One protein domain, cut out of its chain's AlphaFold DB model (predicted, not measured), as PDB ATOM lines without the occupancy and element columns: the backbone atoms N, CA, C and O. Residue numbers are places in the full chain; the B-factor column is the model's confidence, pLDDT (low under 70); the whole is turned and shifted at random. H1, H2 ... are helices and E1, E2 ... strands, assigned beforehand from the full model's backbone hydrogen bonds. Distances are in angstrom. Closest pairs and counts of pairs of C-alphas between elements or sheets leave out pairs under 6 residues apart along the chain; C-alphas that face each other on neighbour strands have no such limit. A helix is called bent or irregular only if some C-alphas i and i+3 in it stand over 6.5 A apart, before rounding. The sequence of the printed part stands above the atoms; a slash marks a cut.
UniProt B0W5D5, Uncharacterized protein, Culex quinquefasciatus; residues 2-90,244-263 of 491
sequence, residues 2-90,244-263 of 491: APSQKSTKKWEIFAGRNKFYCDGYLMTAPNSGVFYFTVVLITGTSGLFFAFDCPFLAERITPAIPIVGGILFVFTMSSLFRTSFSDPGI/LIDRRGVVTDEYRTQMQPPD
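Overview. This is residues 2 to 90 and 244 to 263 of the 491 residues of an uncharacterized protein of Culex quinquefasciatus (UniProt B0W5D5). A small two-stranded hairpin, E1 and E2, sits at the open end of a long helical hairpin, H1 and H2, which makes much of the length; beyond the strands lie a loose end of unnamed stretches and the short helix H3. The printed part has 109 residues, in the order E1, E2, H1, H2, H3, the sheet is antiparallel, and the class is mostly helix. It is an extended rod, with a radius of gyration of the C-alphas of 21.6 A and spans of 71 by 29 by 24 A.

Along the chain. Find C-alpha 19 at (137.796, 157.148, 166.717), where E1, residues 19 to 21, begins; E2 is residues 26 to 28. From C-alpha 33 at (146.467, 165.026, 169.561), H1 runs to residue 60, 39.5 A. H1 has a kink of 42 degrees near residue 53 and is only just irregular, with C-alphas 52 and 55 at 6.55 A. H2, residues 64 to 85, runs 31.8 A. H3, residues 253 to 259, ends at (125.929, 153.336, 156.039).

Arrangement. Look first at the hairpin of E1 and E2, antiparallel at 154 degrees: N 28 and O 19 are 2.8 A apart, and N 21 and O 26 3.1 A, within hydrogen-bond range. The closest C-alphas of E2 and H2 are those of Met 27 and Phe 85, 5.2 A apart. H1 and H2 form a helical hairpin and touch, closest at the C-alphas of Cys 54 and Pro 66, 5.8 A, with a shallow tilt of 8 degrees, opposite ways. H3 is apart from H1 and H2. Every O i to N i+4 pair is within hydrogen-bond range in H2 and H3, and 21 of 24 in H1.

Size, cuts and confidence. The C-alphas farthest apart, those of Ala 2 and Arg 60, are 72.7 A apart. Residues 91 to 243 are not printed; C-alphas 90 and 244 are 6.7 A apart across this cut. The links printed whole are tight. Confidence is under 70 at residues 2 to 6, 15 and 259 to 263.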
ATOM      1  N   ALA A   2     132.567 125.545 157.909       47.31
ATOM      2  CA  ALA A   2     132.165 126.893 157.495       47.31
ATOM      3  C   ALA A   2     132.928 127.949 158.322       47.31
ATOM      4  O   ALA A   2     133.136 127.722 159.519       47.31
ATOM      5  N   PRO A   3     133.359 129.080 157.734       52.62
ATOM      6  CA  PRO A   3     133.993 130.143 158.500       52.62
ATOM      7  C   PRO A   3     132.980 130.744 159.478       52.62
ATOM      8  O   PRO A   3     131.874 131.118 159.092       52.62
ATOM      9  N   SER A   4     133.363 130.851 160.752       50.50
ATOM     10  CA  SER A   4     132.561 131.547 161.760       50.50
ATOM     11  C   SER A   4     132.373 133.005 161.333       50.50
ATOM     12  O   SER A   4     133.341 133.769 161.283       50.50
ATOM     13  N   GLN A   5     131.135 133.394 161.004       59.09
ATOM     14  CA  GLN A   5     130.812 134.791 160.735       59.09
ATOM     15  C   GLN A   5     130.991 135.599 162.023       59.09
ATOM     16  O   GLN A   5     130.151 135.572 162.923       59.09
ATOM     17  N   LYS A   6     132.098 136.342 162.108       68.12
ATOM     18  CA  LYS A   6     132.289 137.349 163.151       68.12
ATOM     19  C   LYS A   6     131.214 138.420 162.983       68.12
ATOM     20  O   LYS A   6     131.180 139.104 161.962       68.12
ATOM     21  N   SER A   7     130.350 138.570 163.984       77.38
ATOM     22  CA  SER A   7     129.303 139.591 163.984       77.38
ATOM     23  C   SER A   7     129.935 140.985 164.047       77.38
ATOM     24  O   SER A   7     130.332 141.430 165.130       77.38
ATOM     25  N   THR A   8     130.030 141.671 162.907       81.38
ATOM     26  CA  THR A   8     130.551 143.043 162.845       81.38
ATOM     27  C   THR A   8     129.737 143.969 163.747       81.38
ATOM     28  O   THR A   8     128.509 143.852 163.838       81.38
ATOM     29  N   LYS A   9     130.417 144.879 164.440       85.50
ATOM     30  CA  LYS A   9     129.838 145.807 165.414       85.50
ATOM     31  C   LYS A   9     129.570 147.169 164.794       85.50
ATOM     32  O   LYS A   9     130.319 147.639 163.946       85.50
ATOM     33  N   LYS A  10     128.505 147.833 165.248       84.50
ATOM     34  CA  LYS A  10     128.060 149.124 164.693       84.50
ATOM     35  C   LYS A  10     129.147 150.211 164.713       84.50
ATOM     36  O   LYS A  10     129.202 151.020 163.794       84.50
ATOM     37  N   TRP A  11     130.046 150.198 165.703       80.62
ATOM     38  CA  TRP A  11     131.194 151.115 165.760       80.62
ATOM     39  C   TRP A  11     132.256 150.883 164.666       80.62
ATOM     40  O   TRP A  11     132.948 151.830 164.308       80.62
ATOM     41  N   GLU A  12     132.382 149.668 164.118       82.88
ATOM     42  CA  GLU A  12     133.418 149.304 163.131       82.88
ATOM     43  C   GLU A  12     133.151 149.911 161.746       82.88
ATOM     44  O   GLU A  12     134.088 150.200 161.008       82.88
ATOM     45  N   ILE A  13     131.875 150.121 161.403       80.94
ATOM     46  CA  ILE A  13     131.431 150.686 160.115       80.94
ATOM     47  C   ILE A  13     130.818 152.090 160.248       80.94
ATOM     48  O   ILE A  13     130.210 152.599 159.310       80.94
ATOM     49  N   PHE A  14     130.947 152.719 161.420       80.75
ATOM     50  CA  PHE A  14     130.259 153.967 161.747       80.75
ATOM     51  C   PHE A  14     130.627 155.122 160.795       80.75
ATOM     52  O   PHE A  14     131.784 155.529 160.707       80.75
ATOM     53  N   ALA A  15     129.619 155.713 160.142       68.25
ATOM     54  CA  ALA A  15     129.764 156.753 159.116       68.25
ATOM     55  C   ALA A  15     130.195 158.154 159.641       68.25
ATOM     56  O   ALA A  15     129.492 159.165 159.472       68.25
ATOM     57  N   GLY A  16     131.386 158.242 160.242       71.75
ATOM     58  CA  GLY A  16     131.999 159.472 160.753       71.75
ATOM     59  C   GLY A  16     133.530 159.400 160.857       71.75
ATOM     60  O   GLY A  16     134.135 158.369 160.607       71.75
ATOM     61  N   ARG A  17     134.173 160.515 161.237       72.88
ATOM     62  CA  ARG A  17     135.639 160.597 161.447       72.88
ATOM     63  C   ARG A  17     136.084 160.332 162.897       72.88
ATOM     64  O   ARG A  17     137.266 160.471 163.205       72.88
ATOM     65  N   ASN A  18     135.149 160.020 163.791       79.88
ATOM     66  CA  ASN A  18     135.434 159.766 165.203       79.88
ATOM     67  C   ASN A  18     136.212 158.456 165.365       79.88
ATOM     68  O   ASN A  18     136.004 157.516 164.601       79.88
ATOM     69  N   LYS A  19     137.078 158.383 166.377       81.75
ATOM     70  CA  LYS A  19     137.796 157.148 166.717       81.75
ATOM     71  C   LYS A  19     137.081 156.453 167.867       81.75
ATOM     72  O   LYS A  19     136.627 157.114 168.801       81.75
ATOM     73  N   PHE A  20     137.009 155.130 167.814       85.00
ATOM     74  CA  PHE A  20     136.451 154.299 168.875       85.00
ATOM     75  C   PHE A  20     137.564 153.499 169.544       85.00
ATOM     76  O   PHE A  20     138.482 153.030 168.875       85.00
ATOM     77  N   TYR A  21     137.472 153.340 170.863       81.56
ATOM     78  CA  TYR A  21     138.413 152.547 171.655       81.56
ATOM     79  C   TYR A  21     137.644 151.635 172.616       81.56
ATOM     80  O   TYR A  21     136.492 151.919 172.961       81.56
ATOM     81  N   CYS A  22     138.289 150.542 173.043       83.19
ATOM     82  CA  CYS A  22     137.717 149.526 173.933       83.19
ATOM     83  C   CYS A  22     136.362 149.002 173.413       83.19
ATOM     84  O   CYS A  22     135.326 149.300 173.994       83.19
ATOM     85  N   ASP A  23     136.346 148.286 172.285       81.12
ATOM     86  CA  ASP A  23     135.146 147.665 171.685       81.12
ATOM     87  C   ASP A  23     133.918 148.593 171.565       81.12
ATOM     88  O   ASP A  23     132.770 148.178 171.771       81.12
ATOM     89  N   GLY A  24     134.163 149.875 171.279       80.06
ATOM     90  CA  GLY A  24     133.135 150.907 171.147       80.06
ATOM     91  C   GLY A  24     132.634 151.519 172.462       80.06
ATOM     92  O   GLY A  24     131.705 152.323 172.410       80.06
ATOM     93  N   TYR A  25     133.214 151.196 173.626       79.88
ATOM     94  CA  TYR A  25     132.875 151.841 174.907       79.88
ATOM     95  C   TYR A  25     133.302 153.317 174.951       79.88
ATOM     96  O   TYR A  25     132.535 154.161 175.424       79.88
ATOM     97  N   LEU A  26     134.476 153.655 174.410       82.50
ATOM     98  CA  LEU A  26     134.987 155.028 174.321       82.50
ATOM     99  C   LEU A  26     134.856 155.556 172.885       82.50
ATOM    100  O   LEU A  26     134.990 154.796 171.923       82.50
ATOM    101  N   MET A  27     134.609 156.856 172.735       82.56
ATOM    102  CA  MET A  27     134.608 157.560 171.447       82.56
ATOM    103  C   MET A  27     135.350 158.888 171.605       82.56
ATOM    104  O   MET A  27     135.050 159.632 172.530       82.56
ATOM    105  N   THR A  28     136.284 159.203 170.706       82.88
ATOM    106  CA  THR A  28     136.965 160.508 170.662       82.88
ATOM    107  C   THR A  28     136.675 161.246 169.361       82.88
ATOM    108  O   THR A  28     136.363 160.648 168.326       82.88
ATOM    109  N   ALA A  29     136.908 162.557 169.385       78.50
ATOM    110  CA  ALA A  29     137.089 163.355 168.178       78.50
ATOM    111  C   ALA A  29     138.207 162.778 167.264       78.50
ATOM    112  O   ALA A  29     139.070 162.029 167.742       78.50
ATOM    113  N   PRO A  30     138.244 163.145 165.966       71.12
ATOM    114  CA  PRO A  30     139.256 162.648 165.026       71.12
ATOM    115  C   PRO A  30     140.687 163.031 165.439       71.12
ATOM    116  O   PRO A  30     141.618 162.224 165.360       71.12
ATOM    117  N   ASN A  31     140.852 164.269 165.915       74.00
ATOM    118  CA  ASN A  31     142.139 164.881 166.234       74.00
ATOM    119  C   ASN A  31     142.481 164.667 167.719       74.00
ATOM    120  O   ASN A  31     142.499 165.596 168.522       74.00
ATOM    121  N   SER A  32     142.774 163.417 168.077       75.50
ATOM    122  CA  SER A  32     143.157 162.994 169.434       75.50
ATOM    123  C   SER A  32     144.431 163.668 169.988       75.50
ATOM    124  O   SER A  32     144.681 163.588 171.186       75.50
ATOM    125  N   GLY A  33     145.228 164.348 169.153       77.94
ATOM    126  CA  GLY A  33     146.467 165.026 169.561       77.94
ATOM    127  C   GLY A  33     146.265 166.103 170.632       77.94
ATOM    128  O   GLY A  33     146.997 166.114 171.617       77.94
ATOM    129  N   VAL A  34     145.224 166.937 170.504       77.38
ATOM    130  CA  VAL A  34     144.913 168.003 171.482       77.38
ATOM    131  C   VAL A  34     144.618 167.421 172.869       77.38
ATOM    132  O   VAL A  34     145.039 167.979 173.876       77.38
ATOM    133  N   PHE A  35     143.952 166.264 172.927       81.44
ATOM    134  CA  PHE A  35     143.671 165.553 174.176       81.44
ATOM    135  C   PHE A  35     144.945 164.999 174.830       81.44
ATOM    136  O   PHE A  35     145.145 165.182 176.028       81.44
ATOM    137  N   TYR A  36     145.846 164.373 174.065       81.44
ATOM    138  CA  TYR A  36     147.127 163.923 174.623       81.44
ATOM    139  C   TYR A  36     147.983 165.103 175.099       81.44
ATOM    140  O   TYR A  36     148.599 165.023 176.158       81.44
ATOM    141  N   PHE A  37     147.969 166.220 174.367       76.94
ATOM    142  CA  PHE A  37     148.668 167.443 174.750       76.94
ATOM    143  C   PHE A  37     148.137 168.038 176.065       76.94
ATOM    144  O   PHE A  37     148.934 168.329 176.957       76.94
ATOM    145  N   THR A  38     146.815 168.151 176.255       79.62
ATOM    146  CA  THR A  38     146.253 168.644 177.528       79.62
ATOM    147  C   THR A  38     146.496 167.681 178.690       79.62
ATOM    148  O   THR A  38     146.843 168.140 179.778       79.62
ATOM    149  N   VAL A  39     146.410 166.361 178.473       84.56
ATOM    150  CA  VAL A  39     146.779 165.349 179.482       84.56
ATOM    151  C   VAL A  39     148.244 165.494 179.906       84.56
ATOM    152  O   VAL A  39     148.527 165.495 181.105       84.56
ATOM    153  N   VAL A  40     149.170 165.660 178.954       80.69
ATOM    154  CA  VAL A  40     150.605 165.841 179.238       80.69
ATOM    155  C   VAL A  40     150.871 167.159 179.963       80.69
ATOM    156  O   VAL A  40     151.599 167.153 180.951       80.69
ATOM    157  N   LEU A  41     150.251 168.270 179.546       77.19
ATOM    158  CA  LEU A  41     150.392 169.555 180.239       77.19
ATOM    159  C   LEU A  41     149.895 169.486 181.687       77.19
ATOM    160  O   LEU A  41     150.621 169.888 182.596       77.19
ATOM    161  N   ILE A  42     148.686 168.964 181.921       82.31
ATOM    162  CA  ILE A  42     148.086 168.898 183.263       82.31
ATOM    163  C   ILE A  42     148.882 167.947 184.162       82.31
ATOM    164  O   ILE A  42     149.202 168.303 185.295       82.31
ATOM    165  N   THR A  43     149.260 166.769 183.658       88.25
ATOM    166  CA  THR A  43     150.041 165.785 184.428       88.25
ATOM    167  C   THR A  43     151.457 166.284 184.709       88.25
ATOM    168  O   THR A  43     151.932 166.155 185.833       88.25
ATOM    169  N   GLY A  44     152.120 166.904 183.727       80.75
ATOM    170  CA  GLY A  44     153.474 167.436 183.876       80.75
ATOM    171  C   GLY A  44     153.544 168.620 184.839       80.75
ATOM    172  O   GLY A  44     154.331 168.594 185.781       80.75
ATOM    173  N   THR A  45     152.692 169.634 184.658       79.31
ATOM    174  CA  THR A  45     152.664 170.812 185.551       79.31
ATOM    175  C   THR A  45     152.284 170.442 186.984       79.31
ATOM    176  O   THR A  45     152.963 170.867 187.917       79.31
ATOM    177  N   SER A  46     151.275 169.581 187.171       84.38
ATOM    178  CA  SER A  46     150.910 169.074 188.501       84.38
ATOM    179  C   SER A  46     152.032 168.228 189.109       84.38
ATOM    180  O   SER A  46     152.353 168.392 190.280       84.38
ATOM    181  N   GLY A  47     152.667 167.352 188.323       85.94
ATOM    182  CA  GLY A  47     153.770 166.503 188.779       85.94
ATOM    183  C   GLY A  47     154.983 167.299 189.264       85.94
ATOM    184  O   GLY A  47     155.538 166.971 190.309       85.94
ATOM    185  N   LEU A  48     155.350 168.380 188.566       79.88
ATOM    186  CA  LEU A  48     156.398 169.307 189.014       79.88
ATOM    187  C   LEU A  48     156.027 169.978 190.347       79.88
ATOM    188  O   LEU A  48     156.836 169.967 191.273       79.88
ATOM    189  N   PHE A  49     154.797 170.483 190.478       80.00
ATOM    190  CA  PHE A  49     154.304 171.097 191.718       80.00
ATOM    191  C   PHE A  49     154.291 170.115 192.906       80.00
ATOM    192  O   PHE A  49     154.668 170.474 194.024       80.00
ATOM    193  N   PHE A  50     153.913 168.850 192.682       84.44
ATOM    194  CA  PHE A  50     153.970 167.812 193.719       84.44
ATOM    195  C   PHE A  50     155.396 167.368 194.066       84.44
ATOM    196  O   PHE A  50     155.635 166.984 195.211       84.44
ATOM    197  N   ALA A  51     156.337 167.426 193.122       83.00
ATOM    198  CA  ALA A  51     157.724 167.023 193.343       83.00
ATOM    199  C   ALA A  51     158.568 168.095 194.054       83.00
ATOM    200  O   ALA A  51     159.383 167.748 194.907       83.00
ATOM    201  N   PHE A  52     158.392 169.377 193.710       78.19
ATOM    202  CA  PHE A  52     159.273 170.460 194.170       78.19
ATOM    203  C   PHE A  52     158.638 171.364 195.231       78.19
ATOM    204  O   PHE A  52     159.238 171.583 196.283       78.19
ATOM    205  N   ASP A  53     157.426 171.869 194.994       77.19
ATOM    206  CA  ASP A  53     156.786 172.838 195.893       77.19
ATOM    207  C   ASP A  53     156.118 172.153 197.095       77.19
ATOM    208  O   ASP A  53     156.261 172.579 198.244       77.19
ATOM    209  N   CYS A  54     155.390 171.060 196.849       82.62
ATOM    210  CA  CYS A  54     154.575 170.402 197.871       82.62
ATOM    211  C   CYS A  54     155.331 169.907 199.118       82.62
ATOM    212  O   CYS A  54     154.764 170.070 200.200       82.62
ATOM    213  N   PRO A  55     156.563 169.357 199.046       84.75
ATOM    214  CA  PRO A  55     157.321 168.993 200.246       84.75
ATOM    215  C   PRO A  55     157.579 170.206 201.152       84.75
ATOM    216  O   PRO A  55     157.273 170.176 202.345       84.75
ATOM    217  N   PHE A  56     158.031 171.322 200.569       81.75
ATOM    218  CA  PHE A  56     158.276 172.566 201.300       81.75
ATOM    219  C   PHE A  56     156.980 173.145 201.891       81.75
ATOM    220  O   PHE A  56     156.952 173.541 203.056       81.75
ATOM    221  N   LEU A  57     155.881 173.156 201.127       73.56
ATOM    222  CA  LEU A  57     154.588 173.645 201.620       73.56
ATOM    223  C   LEU A  57     154.015 172.763 202.745       73.56
ATOM    224  O   LEU A  57     153.429 173.301 203.689       73.56
ATOM    225  N   ALA A  58     154.201 171.441 202.679       83.00
ATOM    226  CA  ALA A  58     153.737 170.503 203.699       83.00
ATOM    227  C   ALA A  58     154.468 170.686 205.036       83.00
ATOM    228  O   ALA A  58     153.818 170.783 206.076       83.00
ATOM    229  N   GLU A  59     155.802 170.770 205.004       83.25
ATOM    230  CA  GLU A  59     156.641 170.899 206.203       83.25
ATOM    231  C   GLU A  59     156.594 172.295 206.836       83.25
ATOM    232  O   GLU A  59     156.748 172.432 208.050       83.25
ATOM    233  N   ARG A  60     156.441 173.352 206.023       80.75
ATOM    234  CA  ARG A  60     156.648 174.744 206.464       80.75
ATOM    235  C   ARG A  60     155.370 175.567 206.598       80.75
ATOM    236  O   ARG A  60     155.429 176.632 207.210       80.75
ATOM    237  N   ILE A  61     154.248 175.115 206.028       84.75
ATOM    238  CA  ILE A  61     152.967 175.843 206.052       84.75
ATOM    239  C   ILE A  61     151.828 174.936 206.528       84.75
ATOM    240  O   ILE A  61     151.286 175.164 207.607       84.75
ATOM    241  N   THR A  62     151.436 173.931 205.737       84.25
ATOM    242  CA  THR A  62     150.432 172.926 206.132       84.25
ATOM    243  C   THR A  62     150.346 171.768 205.124       84.25
ATOM    244  O   THR A  62     150.288 172.013 203.914       84.25
ATOM    245  N   PRO A  63     150.213 170.505 205.580       88.81
ATOM    246  CA  PRO A  63     149.942 169.364 204.702       88.81
ATOM    247  C   PRO A  63     148.550 169.416 204.042       88.81
ATOM    248  O   PRO A  63     148.285 168.648 203.119       88.81
ATOM    249  N   ALA A  64     147.657 170.325 204.450       81.25
ATOM    250  CA  ALA A  64     146.349 170.481 203.811       81.25
ATOM    251  C   ALA A  64     146.449 170.926 202.336       81.25
ATOM    252  O   ALA A  64     145.622 170.516 201.522       81.25
ATOM    253  N   ILE A  65     147.464 171.721 201.968       78.50
ATOM    254  CA  ILE A  65     147.621 172.234 200.596       78.50
ATOM    255  C   ILE A  65     147.865 171.102 199.576       78.50
ATOM    256  O   ILE A  65     147.077 171.010 198.631       78.50
ATOM    257  N   PRO A  66     148.863 170.203 199.736       84.31
ATOM    258  CA  PRO A  66     149.048 169.087 198.803       84.31
ATOM    259  C   PRO A  66     147.867 168.107 198.780       84.31
ATOM    260  O   PRO A  66     147.535 167.601 197.710       84.31
ATOM    261  N   ILE A  67     147.179 167.879 199.909       87.19
ATOM    262  CA  ILE A  67     145.972 167.030 199.953       87.19
ATOM    263  C   ILE A  67     144.875 167.609 199.048       87.19
ATOM    264  O   ILE A  67     144.331 166.908 198.193       87.19
ATOM    265  N   VAL A  68     144.571 168.901 199.195       85.38
ATOM    266  CA  VAL A  68     143.541 169.572 198.390       85.38
ATOM    267  C   VAL A  68     143.973 169.703 196.924       85.38
ATOM    268  O   VAL A  68     143.154 169.496 196.028       85.38
ATOM    269  N   GLY A  69     145.260 169.943 196.659       82.62
ATOM    270  CA  GLY A  69     145.830 169.886 195.310       82.62
ATOM    271  C   GLY A  69     145.634 168.518 194.647       82.62
ATOM    272  O   GLY A  69     145.225 168.449 193.489       82.62
ATOM    273  N   GLY A  70     145.857 167.421 195.379       88.44
ATOM    274  CA  GLY A  70     145.653 166.056 194.880       88.44
ATOM    275  C   GLY A  70     144.193 165.772 194.519       88.44
ATOM    276  O   GLY A  70     143.909 165.224 193.452       88.44
ATOM    277  N   ILE A  71     143.255 166.222 195.359       89.06
ATOM    278  CA  ILE A  71     141.809 166.140 195.090       89.06
ATOM    279  C   ILE A  71     141.449 166.923 193.816       89.06
ATOM    280  O   ILE A  71     140.736 166.403 192.954       89.06
ATOM    281  N   LEU A  72     141.979 168.140 193.652       82.31
ATOM    282  CA  LEU A  72     141.767 168.962 192.457       82.31
ATOM    283  C   LEU A  72     142.351 168.339 191.186       82.31
ATOM    284  O   LEU A  72     141.701 168.383 190.139       82.31
ATOM    285  N   PHE A  73     143.536 167.729 191.262       86.00
ATOM    286  CA  PHE A  73     144.142 167.017 190.138       86.00
ATOM    287  C   PHE A  73     143.258 165.845 189.684       86.00
ATOM    288  O   PHE A  73     142.894 165.763 188.508       86.00
ATOM    289  N   VAL A  74     142.825 164.989 190.618       88.38
ATOM    290  CA  VAL A  74     141.937 163.849 190.323       88.38
ATOM    291  C   VAL A  74     140.594 164.320 189.754       88.38
ATOM    292  O   VAL A  74     140.113 163.745 188.774       88.38
ATOM    293  N   PHE A  75     140.007 165.387 190.303       85.00
ATOM    294  CA  PHE A  75     138.778 165.989 189.778       85.00
ATOM    295  C   PHE A  75     138.959 166.534 188.352       85.00
ATOM    296  O   PHE A  75     138.134 166.265 187.477       85.00
ATOM    297  N   THR A  76     140.055 167.251 188.088       84.69
ATOM    298  CA  THR A  76     140.357 167.845 186.776       84.69
ATOM    299  C   THR A  76     140.576 166.770 185.715       84.69
ATOM    300  O   THR A  76     139.966 166.827 184.647       84.69
ATOM    301  N   MET A  77     141.369 165.740 186.025       86.56
ATOM    302  CA  MET A  77     141.593 164.602 185.129       86.56
ATOM    303  C   MET A  77     140.301 163.816 184.870       86.56
ATOM    304  O   MET A  77     139.996 163.503 183.719       86.56
ATOM    305  N   SER A  78     139.492 163.559 185.904       86.69
ATOM    306  CA  SER A  78     138.194 162.879 185.757       86.69
ATOM    307  C   SER A  78     137.237 163.665 184.855       86.69
ATOM    308  O   SER A  78     136.575 163.083 183.993       86.69
ATOM    309  N   SER A  79     137.199 164.991 185.013       83.69
ATOM    310  CA  SER A  79     136.419 165.898 184.168       83.69
ATOM    311  C   SER A  79     136.909 165.892 182.715       83.69
ATOM    312  O   SER A  79     136.085 165.758 181.812       83.69
ATOM    313  N   LEU A  80     138.226 165.950 182.475       82.81
ATOM    314  CA  LEU A  80     138.823 165.897 181.134       82.81
ATOM    315  C   LEU A  80     138.553 164.565 180.419       82.81
ATOM    316  O   LEU A  80     138.163 164.566 179.250       82.81
ATOM    317  N   PHE A  81     138.724 163.426 181.098       85.56
ATOM    318  CA  PHE A  81     138.396 162.119 180.519       85.56
ATOM    319  C   PHE A  81     136.896 162.005 180.219       85.56
ATOM    320  O   PHE A  81     136.518 161.539 179.144       85.56
ATOM    321  N   ARG A  82     136.026 162.483 181.122       78.94
ATOM    322  CA  ARG A  82     134.572 162.470 180.913       78.94
ATOM    323  C   ARG A  82     134.160 163.316 179.708       78.94
ATOM    324  O   ARG A  82     133.372 162.828 178.903       78.94
ATOM    325  N   THR A  83     134.675 164.534 179.541       81.44
ATOM    326  CA  THR A  83     134.341 165.376 178.375       81.44
ATOM    327  C   THR A  83     134.940 164.844 177.073       81.44
ATOM    328  O   THR A  83     134.285 164.926 176.039       81.44
ATOM    329  N   SER A  84     136.135 164.249 177.116       83.19
ATOM    330  CA  SER A  84     136.847 163.767 175.920       83.19
ATOM    331  C   SER A  84     136.356 162.414 175.391       83.19
ATOM    332  O   SER A  84     136.594 162.111 174.222       83.19
ATOM    333  N   PHE A  85     135.696 161.603 176.233       83.69
ATOM    334  CA  PHE A  85     135.200 160.261 175.882       83.69
ATOM    335  C   PHE A  85     133.667 160.111 175.863       83.69
ATOM    336  O   PHE A  85     133.170 159.040 175.499       83.69
ATOM    337  N   SER A  86     132.909 161.137 176.265       78.00
ATOM    338  CA  SER A  86     131.441 161.116 176.168       78.00
ATOM    339  C   SER A  86     130.966 161.301 174.727       78.00
ATOM    340  O   SER A  86     131.580 162.015 173.937       78.00
ATOM    341  N   ASP A  87     129.818 160.707 174.397       77.19
ATOM    342  CA  ASP A  87     129.078 161.066 173.186       77.19
ATOM    343  C   ASP A  87     128.570 162.518 173.310       77.19
ATOM    344  O   ASP A  87     127.842 162.809 174.261       77.19
ATOM    345  N   PRO A  88     128.910 163.439 172.382       73.00
ATOM    346  CA  PRO A  88     128.406 164.812 172.392       73.00
ATOM    347  C   PRO A  88     126.937 164.930 171.930       73.00
ATOM    348  O   PRO A  88     126.486 166.026 171.600       73.00
ATOM    349  N   GLY A  89     126.191 163.821 171.880       74.50
ATOM    350  CA  GLY A  89     124.788 163.773 171.466       74.50
ATOM    351  C   GLY A  89     124.639 163.690 169.950       74.50
ATOM    352  O   GLY A  89     123.833 164.415 169.364       74.50
ATOM    353  N   ILE A  90     125.447 162.854 169.293       78.56
ATOM    354  CA  ILE A  90     125.441 162.747 167.831       78.56
ATOM    355  C   ILE A  90     124.128 162.116 167.359       78.56
ATOM    356  O   ILE A  90     123.878 160.923 167.529       78.56
ATOM    357  N   LEU A 244     122.134 158.475 171.382       79.75
ATOM    358  CA  LEU A 244     121.320 158.000 170.253       79.75
ATOM    359  C   LEU A 244     122.070 156.998 169.352       79.75
ATOM    360  O   LEU A 244     121.459 156.382 168.480       79.75
ATOM    361  N   ILE A 245     123.377 156.809 169.566       79.94
ATOM    362  CA  ILE A 245     124.184 155.796 168.881       79.94
ATOM    363  C   ILE A 245     124.319 154.544 169.755       79.94
ATOM    364  O   ILE A 245     125.104 154.502 170.708       79.94
ATOM    365  N   ASP A 246     123.649 153.467 169.348       80.88
ATOM    366  CA  ASP A 246     124.029 152.112 169.750       80.88
ATOM    367  C   ASP A 246     125.359 151.728 169.080       80.88
ATOM    368  O   ASP A 246     125.407 151.332 167.915       80.88
ATOM    369  N   ARG A 247     126.459 151.862 169.828       82.12
ATOM    370  CA  ARG A 247     127.817 151.551 169.356       82.12
ATOM    371  C   ARG A 247     128.134 150.050 169.363       82.12
ATOM    372  O   ARG A 247     128.979 149.618 168.585       82.12
ATOM    373  N   ARG A 248     127.504 149.253 170.242       83.38
ATOM    374  CA  ARG A 248     127.916 147.859 170.550       83.38
ATOM    375  C   ARG A 248     126.955 146.782 170.039       83.38
ATOM    376  O   ARG A 248     127.291 145.589 170.097       83.38
ATOM    377  N   GLY A 249     125.804 147.177 169.503       82.50
ATOM    378  CA  GLY A 249     124.931 146.309 168.728       82.50
ATOM    379  C   GLY A 249     125.646 145.666 167.541       82.50
ATOM    380  O   GLY A 249     126.704 146.110 167.083       82.50
ATOM    381  N   VAL A 250     125.060 144.573 167.065       83.56
ATOM    382  CA  VAL A 250     125.482 143.905 165.831       83.56
ATOM    383  C   VAL A 250     124.979 144.715 164.635       83.56
ATOM    384  O   VAL A 250     123.896 145.299 164.684       83.56
ATOM    385  N   VAL A 251     125.783 144.778 163.576       83.00
ATOM    386  CA  VAL A 251     125.378 145.313 162.271       83.00
ATOM    387  C   VAL A 251     124.330 144.383 161.663       83.00
ATOM    388  O   VAL A 251     124.626 143.217 161.417       83.00
ATOM    389  N   THR A 252     123.133 144.903 161.409       82.56
ATOM    390  CA  THR A 252     122.150 144.257 160.527       82.56
ATOM    391  C   THR A 252     122.415 144.678 159.078       82.56
ATOM    392  O   THR A 252     123.103 145.677 158.839       82.56
ATOM    393  N   ASP A 253     121.902 143.943 158.094       77.44
ATOM    394  CA  ASP A 253     122.194 144.246 156.688       77.44
ATOM    395  C   ASP A 253     121.487 145.515 156.182       77.44
ATOM    396  O   ASP A 253     122.026 146.217 155.322       77.44
ATOM    397  N   GLU A 254     120.368 145.918 156.794       76.88
ATOM    398  CA  GLU A 254     119.761 147.235 156.562       76.88
ATOM    399  C   GLU A 254     120.686 148.345 157.079       76.88
ATOM    400  O   GLU A 254     120.927 149.324 156.378       76.88
ATOM    401  N   TYR A 255     121.274 148.176 158.271       76.12
ATOM    402  CA  TYR A 255     122.220 149.139 158.849       76.12
ATOM    403  C   TYR A 255     123.522 149.229 158.033       76.12
ATOM    404  O   TYR A 255     124.054 150.322 157.841       76.12
ATOM    405  N   ARG A 256     124.011 148.101 157.496       76.88
ATOM    406  CA  ARG A 256     125.119 148.066 156.524       76.88
ATOM    407  C   ARG A 256     124.768 148.879 155.276       76.88
ATOM    408  O   ARG A 256     125.508 149.794 154.927       76.88
ATOM    409  N   THR A 257     123.612 148.607 154.668       74.06
ATOM    410  CA  THR A 257     123.132 149.299 153.458       74.06
ATOM    411  C   THR A 257     122.926 150.802 153.693       74.06
ATOM    412  O   THR A 257     123.308 151.611 152.855       74.06
ATOM    413  N   GLN A 258     122.406 151.201 154.857       70.62
ATOM    414  CA  GLN A 258     122.212 152.608 155.243       70.62
ATOM    415  C   GLN A 258     123.521 153.382 155.478       70.62
ATOM    416  O   GLN A 258     123.523 154.610 155.380       70.62
ATOM    417  N   MET A 259     124.620 152.702 155.825       66.50
ATOM    418  CA  MET A 259     125.929 153.336 156.039       66.50
ATOM    419  C   MET A 259     126.833 153.326 154.804       66.50
ATOM    420  O   MET A 259     127.787 154.106 154.741       66.50
ATOM    421  N   GLN A 260     126.538 152.479 153.822       63.88
ATOM    422  CA  GLN A 260     127.287 152.397 152.577       63.88
ATOM    423  C   GLN A 260     126.962 153.620 151.691       63.88
ATOM    424  O   GLN A 260     125.789 153.969 151.535       63.88
ATOM    425  N   PRO A 261     127.960 154.330 151.126       52.38
ATOM    426  CA  PRO A 261     127.681 155.389 150.159       52.38
ATOM    427  C   PRO A 261     126.990 154.781 148.926       52.38
ATOM    428  O   PRO A 261     127.320 153.655 148.555       52.38
ATOM    429  N   PRO A 262     126.053 155.495 148.274       49.12
ATOM    430  CA  PRO A 262     125.274 154.924 147.181       49.12
ATOM    431  C   PRO A 262     126.172 154.549 145.999       49.12
ATOM    432  O   PRO A 262     126.806 155.418 145.390       49.12
ATOM    433  N   ASP A 263     126.183 153.261 145.648       46.88
ATOM    434  CA  ASP A 263     126.819 152.772 144.430       46.88
ATOM    435  C   ASP A 263     126.173 153.447 143.220       46.88
ATOM    436  O   ASP A 263     124.980 153.301 142.950       46.88
TER     437      ASP A 263